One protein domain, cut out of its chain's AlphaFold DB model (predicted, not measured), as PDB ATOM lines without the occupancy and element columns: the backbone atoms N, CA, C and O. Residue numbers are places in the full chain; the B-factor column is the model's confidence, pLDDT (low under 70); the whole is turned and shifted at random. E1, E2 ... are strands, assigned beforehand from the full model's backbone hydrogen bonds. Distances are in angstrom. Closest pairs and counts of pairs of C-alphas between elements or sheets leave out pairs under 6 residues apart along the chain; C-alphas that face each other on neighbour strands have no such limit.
ATOM      1  N   LYS A   3     138.898 112.734 166.147       98.06
ATOM      2  CA  LYS A   3     137.847 111.723 166.084       98.06
ATOM      3  C   LYS A   3     138.455 110.403 165.631       98.06
ATOM      4  O   LYS A   3     139.200 110.373 164.654       98.06
ATOM      5  N   LEU A   4     138.109 109.321 166.311       97.94
ATOM      6  CA  LEU A   4     138.361 107.958 165.862       97.94
ATOM      7  C   LEU A   4     137.104 107.438 165.172       97.94
ATOM      8  O   LEU A   4     136.018 107.476 165.754       97.94
ATOM      9  N   LEU A   5     137.254 106.932 163.953       97.62
ATOM     10  CA  LEU A   5     136.178 106.313 163.194       97.62
ATOM     11  C   LEU A   5     136.385 104.804 163.126       97.62
ATOM     12  O   LEU A   5     137.482 104.336 162.826       97.62
ATOM     13  N   GLN A   6     135.306 104.065 163.350       96.69
ATOM     14  CA  GLN A   6     135.185 102.625 163.187       96.69
ATOM     15  C   GLN A   6     134.363 102.350 161.927       96.69
ATOM     16  O   GLN A   6     133.189 102.708 161.857       96.69
ATOM     17  N   ASN A   7     134.981 101.737 160.914       94.56
ATOM     18  CA  ASN A   7     134.351 101.456 159.616       94.56
ATOM     19  C   ASN A   7     133.679 102.695 158.981       94.56
ATOM     20  O   ASN A   7     132.654 102.585 158.314       94.56
ATOM     21  N   GLY A   8     134.263 103.881 159.193       93.94
ATOM     22  CA  GLY A   8     133.757 105.159 158.678       93.94
ATOM     23  C   GLY A   8     132.745 105.881 159.574       93.94
ATOM     24  O   GLY A   8     132.390 107.017 159.270       93.94
ATOM     25  N   THR A   9     132.327 105.285 160.691       94.38
ATOM     26  CA  THR A   9     131.410 105.907 161.659       94.38
ATOM     27  C   THR A   9     132.186 106.411 162.870       94.38
ATOM     28  O   THR A   9     133.062 105.713 163.371       94.38
ATOM     29  N   GLU A  10     131.881 107.615 163.357       96.75
ATOM     30  CA  GLU A  10     132.491 108.152 164.581       96.75
ATOM     31  C   GLU A  10     132.255 107.206 165.771       96.75
ATOM     32  O   GLU A  10     131.123 106.812 166.043       96.75
ATOM     33  N   PHE A  11     133.335 106.831 166.458       95.88
ATOM     34  CA  PHE A  11     133.321 105.884 167.575       95.88
ATOM     35  C   PHE A  11     133.739 106.543 168.890       95.88
ATOM     36  O   PHE A  11     133.061 106.404 169.904       95.88
ATOM     37  N   GLN A  12     134.847 107.287 168.874       96.88
ATOM     38  CA  GLN A  12     135.350 108.033 170.027       96.88
ATOM     39  C   GLN A  12     135.876 109.396 169.585       96.88
ATOM     40  O   GLN A  12     136.270 109.589 168.433       96.88
ATOM     41  N   THR A  13     135.943 110.338 170.521       97.31
ATOM     42  CA  THR A  13     136.611 111.625 170.315       97.31
ATOM     43  C   THR A  13     137.587 111.894 171.451       97.31
ATOM     44  O   THR A  13     137.408 111.412 172.569       97.31
ATOM     45  N   LYS A  14     138.648 112.644 171.155       96.81
ATOM     46  CA  LYS A  14     139.660 113.044 172.128       96.81
ATOM     47  C   LYS A  14     140.028 114.506 171.924       96.81
ATOM     48  O   LYS A  14     140.407 114.933 170.828       96.81
ATOM     49  N   GLU A  15     139.909 115.288 172.991       96.38
ATOM     50  CA  GLU A  15     140.522 116.608 173.051       96.38
ATOM     51  C   GLU A  15     142.030 116.411 173.233       96.38
ATOM     52  O   GLU A  15     142.472 115.750 174.172       96.38
ATOM     53  N   VAL A  16     142.815 116.933 172.294       95.38
ATOM     54  CA  VAL A  16     144.278 116.832 172.304       95.38
ATOM     55  C   VAL A  16     144.820 118.194 172.704       95.38
ATOM     56  O   VAL A  16     144.315 119.213 172.236       95.38
ATOM     57  N   LYS A  17     145.817 118.215 173.588       94.88
ATOM     58  CA  LYS A  17     146.532 119.418 174.023       94.88
ATOM     59  C   LYS A  17     148.022 119.144 173.924       94.88
ATOM     60  O   LYS A  17     148.435 118.004 174.132       94.88
ATOM     61  N   ALA A  18     148.795 120.181 173.627       95.88
ATOM     62  CA  ALA A  18     150.242 120.100 173.709       95.88
ATOM     63  C   ALA A  18     150.681 119.704 175.127       95.88
ATOM     64  O   ALA A  18     150.077 120.136 176.116       95.88
ATOM     65  N   ASP A  19     151.743 118.913 175.223       95.44
ATOM     66  CA  ASP A  19     152.470 118.748 176.477       95.44
ATOM     67  C   ASP A  19     153.296 120.009 176.816       95.44
ATOM     68  O   ASP A  19     153.211 121.044 176.152       95.44
ATOM     69  N   LYS A  20     154.089 119.942 177.892       95.00
ATOM     70  CA  LYS A  20     154.905 121.077 178.360       95.00
ATOM     71  C   LYS A  20     156.003 121.485 177.377       95.00
ATOM     72  O   LYS A  20     156.440 122.630 177.430       95.00
ATOM     73  N   ASP A  21     156.419 120.568 176.510       95.62
ATOM     74  CA  ASP A  21     157.464 120.774 175.511       95.62
ATOM     75  C   ASP A  21     156.870 121.160 174.145       95.62
ATOM     76  O   ASP A  21     157.599 121.391 173.184       95.62
ATOM     77  N   GLY A  22     155.538 121.267 174.053       94.19
ATOM     78  CA  GLY A  22     154.833 121.633 172.831       94.19
ATOM     79  C   GLY A  22     154.515 120.450 171.913       94.19
ATOM     80  O   GLY A  22     154.008 120.674 170.813       94.19
ATOM     81  N   ASN A  23     154.780 119.206 172.327       95.62
ATOM     82  CA  ASN A  23     154.491 118.039 171.499       95.62
ATOM     83  C   ASN A  23     153.008 117.684 171.553       95.62
ATOM     84  O   ASN A  23     152.365 117.712 172.605       95.62
ATOM     85  N   TRP A  24     152.482 117.276 170.402       96.62
ATOM     86  CA  TRP A  24     151.100 116.846 170.248       96.62
ATOM     87  C   TRP A  24     151.066 115.344 170.006       96.62
ATOM     88  O   TRP A  24     151.613 114.848 169.023       96.62
ATOM     89  N   SER A  25     150.412 114.610 170.899       95.31
ATOM     90  CA  SER A  25     150.177 113.177 170.731       95.31
ATOM     91  C   SER A  25     148.813 112.793 171.288       95.31
ATOM     92  O   SER A  25     148.261 113.457 172.167       95.31
ATOM     93  N   PHE A  26     148.236 111.730 170.740       95.88
ATOM     94  CA  PHE A  26     146.971 111.182 171.198       95.88
ATOM     95  C   PHE A  26     146.976 109.665 171.050       95.88
ATOM     96  O   PHE A  26     147.665 109.098 170.205       95.88
ATOM     97  N   ASP A  27     146.173 109.014 171.877       96.00
ATOM     98  CA  ASP A  27     146.003 107.569 171.902       96.00
ATOM     99  C   ASP A  27     144.531 107.228 172.143       96.00
ATOM    100  O   ASP A  27     143.836 107.918 172.897       96.00
ATOM    101  N   PHE A  28     144.079 106.155 171.504       96.62
ATOM    102  CA  PHE A  28     142.800 105.512 171.770       96.62
ATOM    103  C   PHE A  28     143.100 104.087 172.242       96.62
ATOM    104  O   PHE A  28     143.804 103.347 171.555       96.62
ATOM    105  N   LYS A  29     142.620 103.730 173.435       95.50
ATOM    106  CA  LYS A  29     142.874 102.436 174.085       95.50
ATOM    107  C   LYS A  29     141.620 101.570 174.072       95.50
ATOM    108  O   LYS A  29     140.527 102.066 173.814       95.50
ATOM    109  N   ASP A  30     141.813 100.282 174.345       95.31
ATOM    110  CA  ASP A  30     140.735  99.302 174.522       95.31
ATOM    111  C   ASP A  30     139.792  99.206 173.307       95.31
ATOM    112  O   ASP A  30     138.570  99.129 173.428       95.31
ATOM    113  N   LEU A  31     140.382  99.222 172.104       96.19
ATOM    114  CA  LEU A  31     139.661  99.139 170.836       96.19
ATOM    115  C   LEU A  31     139.412  97.673 170.428       96.19
ATOM    116  O   LEU A  31     140.371  96.894 170.368       96.19
ATOM    117  N   PRO A  32     138.165  97.270 170.118       96.06
ATOM    118  CA  PRO A  32     137.879  95.924 169.632       96.06
ATOM    119  C   PRO A  32     138.528  95.670 168.267       96.06
ATOM    120  O   PRO A  32     138.491  96.509 167.373       96.06
ATOM    121  N   LYS A  33     139.096  94.474 168.076       96.75
ATOM    122  CA  LYS A  33     139.673  94.081 166.780       96.75
ATOM    123  C   LYS A  33     138.610  93.644 165.765       96.75
ATOM    124  O   LYS A  33     138.777  93.881 164.571       96.75
ATOM    125  N   TYR A  34     137.538  93.010 166.235       96.50
ATOM    126  CA  TYR A  34     136.474  92.463 165.396       96.50
ATOM    127  C   TYR A  34     135.116  93.052 165.775       96.50
ATOM    128  O   TYR A  34     134.875  93.350 166.946       96.50
ATOM    129  N   ASP A  35     134.238  93.216 164.789       93.56
ATOM    130  CA  ASP A  35     132.836  93.560 165.016       93.56
ATOM    131  C   ASP A  35     132.041  92.363 165.580       93.56
ATOM    132  O   ASP A  35     132.549  91.246 165.694       93.56
ATOM    133  N   GLU A  36     130.765  92.576 165.918       93.12
ATOM    134  CA  GLU A  36     129.878  91.528 166.456       93.12
ATOM    135  C   GLU A  36     129.681  90.330 165.507       93.12
ATOM    136  O   GLU A  36     129.215  89.270 165.925       93.12
ATOM    137  N   LYS A  37     130.028  90.485 164.225       94.25
ATOM    138  CA  LYS A  37     129.926  89.459 163.183       94.25
ATOM    139  C   LYS A  37     131.271  88.774 162.906       94.25
ATOM    140  O   LYS A  37     131.325  87.895 162.049       94.25
ATOM    141  N   GLY A  38     132.337  89.155 163.612       94.50
ATOM    142  CA  GLY A  38     133.682  88.607 163.453       94.50
ATOM    143  C   GLY A  38     134.516  89.237 162.330       94.50
ATOM    144  O   GLY A  38     135.585  88.712 162.028       94.50
ATOM    145  N   ASN A  39     134.083  90.340 161.708       95.81
ATOM    146  CA  ASN A  39     134.876  91.039 160.687       95.81
ATOM    147  C   ASN A  39     135.887  91.990 161.333       95.81
ATOM    148  O   ASN A  39     135.570  92.642 162.326       95.81
ATOM    149  N   GLU A  40     137.088  92.110 160.760       97.31
ATOM    150  CA  GLU A  40     138.108  93.037 161.264       97.31
ATOM    151  C   GLU A  40     137.663  94.495 161.100       97.31
ATOM    152  O   GLU A  40     137.175  94.910 160.045       97.31
ATOM    153  N   ILE A  41     137.824  95.278 162.164       97.44
ATOM    154  CA  ILE A  41     137.430  96.682 162.186       97.44
ATOM    155  C   ILE A  41     138.527  97.540 161.559       97.44
ATOM    156  O   ILE A  41     139.683  97.518 161.981       97.44
ATOM    157  N   LYS A  42     138.144  98.385 160.598       97.06
ATOM    158  CA  LYS A  42     139.020  99.422 160.060       97.06
ATOM    159  C   LYS A  42     138.896 100.696 160.888       97.06
ATOM    160  O   LYS A  42     137.843 101.338 160.889       97.06
ATOM    161  N   TYR A  43     139.998 101.086 161.520       97.44
ATOM    162  CA  TYR A  43     140.115 102.360 162.220       97.44
ATOM    163  C   TYR A  43     140.780 103.424 161.352       97.44
ATOM    164  O   TYR A  43     141.790 103.176 160.694       97.44
ATOM    165  N   THR A  44     140.220 104.626 161.377       97.69
ATOM    166  CA  THR A  44     140.802 105.832 160.773       97.69
ATOM    167  C   THR A  44     140.606 107.004 161.719       97.69
ATOM    168  O   THR A  44     139.693 106.980 162.543       97.69
ATOM    169  N   VAL A  45     141.416 108.049 161.586       98.06
ATOM    170  CA  VAL A  45     141.236 109.283 162.357       98.06
ATOM    171  C   VAL A  45     140.767 110.422 161.462       98.06
ATOM    172  O   VAL A  45     141.037 110.442 160.262       98.06
ATOM    173  N   SER A  46     140.061 111.378 162.046       96.75
ATOM    174  CA  SER A  46     139.796 112.681 161.444       96.75
ATOM    175  C   SER A  46     139.891 113.766 162.507       96.75
ATOM    176  O   SER A  46     139.952 113.476 163.702       96.75
ATOM    177  N   GLU A  47     139.917 115.024 162.092       97.19
ATOM    178  CA  GLU A  47     139.900 116.149 163.017       97.19
ATOM    179  C   GLU A  47     138.636 116.982 162.823       97.19
ATOM    180  O   GLU A  47     138.129 117.140 161.711       97.19
ATOM    181  N   VAL A  48     138.116 117.521 163.924       95.50
ATOM    182  CA  VAL A  48     137.161 118.629 163.853       95.50
ATOM    183  C   VAL A  48     137.852 119.806 163.172       95.50
ATOM    184  O   VAL A  48     138.946 120.181 163.586       95.50
ATOM    185  N   LYS A  49     137.190 120.391 162.166       93.88
ATOM    186  CA  LYS A  49     137.679 121.559 161.429       93.88
ATOM    187  C   LYS A  49     138.238 122.618 162.384       93.88
ATOM    188  O   LYS A  49     137.546 123.043 163.309       93.88
ATOM    189  N   VAL A  50     139.463 123.051 162.107       93.38
ATOM    190  CA  VAL A  50     140.118 124.170 162.783       93.38
ATOM    191  C   VAL A  50     140.071 125.373 161.846       93.38
ATOM    192  O   VAL A  50     140.514 125.295 160.700       93.38
ATOM    193  N   ASP A  51     139.494 126.482 162.306       89.12
ATOM    194  CA  ASP A  51     139.355 127.677 161.474       89.12
ATOM    195  C   ASP A  51     140.727 128.234 161.064       89.12
ATOM    196  O   ASP A  51     141.651 128.325 161.870       89.12
ATOM    197  N   GLY A  52     140.864 128.584 159.781       86.88
ATOM    198  CA  GLY A  52     142.121 129.059 159.193       86.88
ATOM    199  C   GLY A  52     143.142 127.965 158.864       86.88
ATOM    200  O   GLY A  52     144.195 128.283 158.323       86.88
ATOM    201  N   TYR A  53     142.855 126.690 159.141       91.06
ATOM    202  CA  TYR A  53     143.747 125.577 158.821       91.06
ATOM    203  C   TYR A  53     143.128 124.623 157.799       91.06
ATOM    204  O   TYR A  53     141.929 124.343 157.802       91.06
ATOM    205  N   GLU A  54     143.982 124.097 156.927       90.38
ATOM    206  CA  GLU A  54     143.693 122.939 156.090       90.38
ATOM    207  C   GLU A  54     144.270 121.684 156.758       90.38
ATOM    208  O   GLU A  54     145.472 121.610 157.025       90.38
ATOM    209  N   THR A  55     143.408 120.700 157.024       94.88
ATOM    210  CA  THR A  55     143.781 119.438 157.675       94.88
ATOM    211  C   THR A  55     144.025 118.343 156.638       94.88
ATOM    212  O   THR A  55     143.160 118.055 155.810       94.88
ATOM    213  N   LYS A  56     145.168 117.663 156.735       96.12
ATOM    214  CA  LYS A  56     145.493 116.448 155.976       96.12
ATOM    215  C   LYS A  56     145.745 115.288 156.936       96.12
ATOM    216  O   LYS A  56     146.494 115.438 157.898       96.12
ATOM    217  N   VAL A  57     145.148 114.130 156.658       96.69
ATOM    218  CA  VAL A  57     145.353 112.900 157.439       96.69
ATOM    219  C   VAL A  57     146.088 111.870 156.587       96.69
ATOM    220  O   VAL A  57     145.633 111.543 155.492       96.69
ATOM    221  N   ASP A  58     147.206 111.356 157.097       96.56
ATOM    222  CA  ASP A  58     147.970 110.253 156.510       96.56
ATOM    223  C   ASP A  58     148.172 109.146 157.555       96.56
ATOM    224  O   ASP A  58     148.905 109.305 158.538       96.56
ATOM    225  N   GLY A  59     147.436 108.044 157.396       95.31
ATOM    226  CA  GLY A  59     147.299 107.014 158.425       95.31
ATOM    227  C   GLY A  59     146.701 107.588 159.713       95.31
ATOM    228  O   GLY A  59     145.516 107.916 159.765       95.31
ATOM    229  N   THR A  60     147.526 107.697 160.754       95.25
ATOM    230  CA  THR A  60     147.179 108.322 162.043       95.25
ATOM    231  C   THR A  60     147.840 109.685 162.251       95.25
ATOM    232  O   THR A  60     147.583 110.337 163.262       95.25
ATOM    233  N   THR A  61     148.670 110.136 161.308       97.00
ATOM    234  CA  THR A  61     149.310 111.451 161.358       97.00
ATOM    235  C   THR A  61     148.335 112.500 160.843       97.00
ATOM    236  O   THR A  61     147.842 112.402 159.720       97.00
ATOM    237  N   ILE A  62     148.071 113.519 161.658       97.31
ATOM    238  CA  ILE A  62     147.225 114.659 161.298       97.31
ATOM    239  C   ILE A  62     148.139 115.870 161.135       97.31
ATOM    240  O   ILE A  62     148.850 116.244 162.064       97.31
ATOM    241  N   THR A  63     148.144 116.466 159.946       95.56
ATOM    242  CA  THR A  63     148.904 117.678 159.631       95.56
ATOM    243  C   THR A  63     147.937 118.831 159.418       95.56
ATOM    244  O   THR A  63     147.083 118.759 158.535       95.56
ATOM    245  N   ASN A  64     148.100 119.904 160.189       93.50
ATOM    246  CA  ASN A  64     147.374 121.154 160.001       93.50
ATOM    247  C   ASN A  64     148.288 122.186 159.346       93.50
ATOM    248  O   ASN A  64     149.338 122.523 159.886       93.50
ATOM    249  N   THR A  65     147.879 122.697 158.187       88.75
ATOM    250  CA  THR A  65     148.588 123.766 157.472       88.75
ATOM    251  C   THR A  65     147.787 125.049 157.585       88.75
ATOM    252  O   THR A  65     146.638 125.091 157.145       88.75
ATOM    253  N   TYR A  66     148.370 126.093 158.172       86.81
ATOM    254  CA  TYR A  66     147.708 127.392 158.239       86.81
ATOM    255  C   TYR A  66     147.531 127.959 156.827       86.81
ATOM    256  O   TYR A  66     148.465 127.968 156.026       86.81
ATOM    257  N   LYS A  67     146.327 128.428 156.509       81.12
ATOM    258  CA  LYS A  67     146.005 129.111 155.259       81.12
ATOM    259  C   LYS A  67     145.656 130.548 155.581       81.12
ATOM    260  O   LYS A  67     144.554 130.837 156.042       81.12
TER     261      LYS A  67
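This is residues 3 to 67 of the 234 residues of the protein "Adhesin" of Bacillus sp. AKBS9 (UniProt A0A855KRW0). Picture a small three-stranded sheet, E2, E1 and E3, with the hairpin of E4 and E5 as a second little sheet shifted along the long axis beyond E3, and a long unnamed stretch, residues 15 to 42, arching from the end of E2 round to the start of E3. The bend of that stretch near Lys 37 makes one far end of an elongated outline, and Lys 67, just after E5, makes the other. The printed part has 65 residues, no named helix and five named strands in the order E1 E2 E3 E4 E5; both sheets are antiparallel, and the class is all strand, though the strands hold 27 of the 65 residues, under half. The whole is loose, with a radius of gyration of the C-alphas of 13.9 A, and spans 43 by 26 by 16 A.

Begin at E1, residues 3 to 6, the inner strand of the larger sheet, whose order is E2 - E1 - E3. A tight link brings you to E2, residues 9 to 14, an edge strand that forms a hairpin with E1; they are antiparallel at 146 degrees, and N 4 and O 12 are 2.8 A apart, within hydrogen-bond range. The other edge strand is E3, residues 43 to 47, antiparallel to E1 at 153 degrees, with N 3 and O 46 within hydrogen-bond range at 2.8 A. E2 and E3 are apart. This sheet is only just strongly twisted, its C-alphas lying up to 4.3 A off the best plane. A tight link leads to E4, residues 53 to 58, which forms a hairpin with E5, residues 61 to 66; they are antiparallel at 159 degrees, and N 56 and O 63 are within hydrogen-bond range at 2.8 A. Between the sheets, the closest C-alphas of E3 and E4 are those of Ser 46 and Val 57, 6.9 A apart. E1 and E2 are both apart from E4 and E5.

Find C-alpha 3 at (137.847, 111.723, 166.084), where E1 begins; it runs 9.9 A to Gln 6. E2 covers 15.1 A from Thr 9 to Lys 14. Look for C-alpha 43 at (140.115, 102.360, 162.220), from which E3 runs 13.8 A to Glu 47. E4 measures 16.1 A from Tyr 53 to Asp 58, and E5 16.3 A from Thr 61 to C-alpha 66 at (147.708, 127.392, 158.239).

The two C-alphas farthest apart are those of Lys 37 and Lys 67, 43.5 A. The printed part has no cut. The link from E2 to E3, 28 residues, is long; the other links are tight. The mean pLDDT of the printed part is 95.0, and no printed residue is under 70.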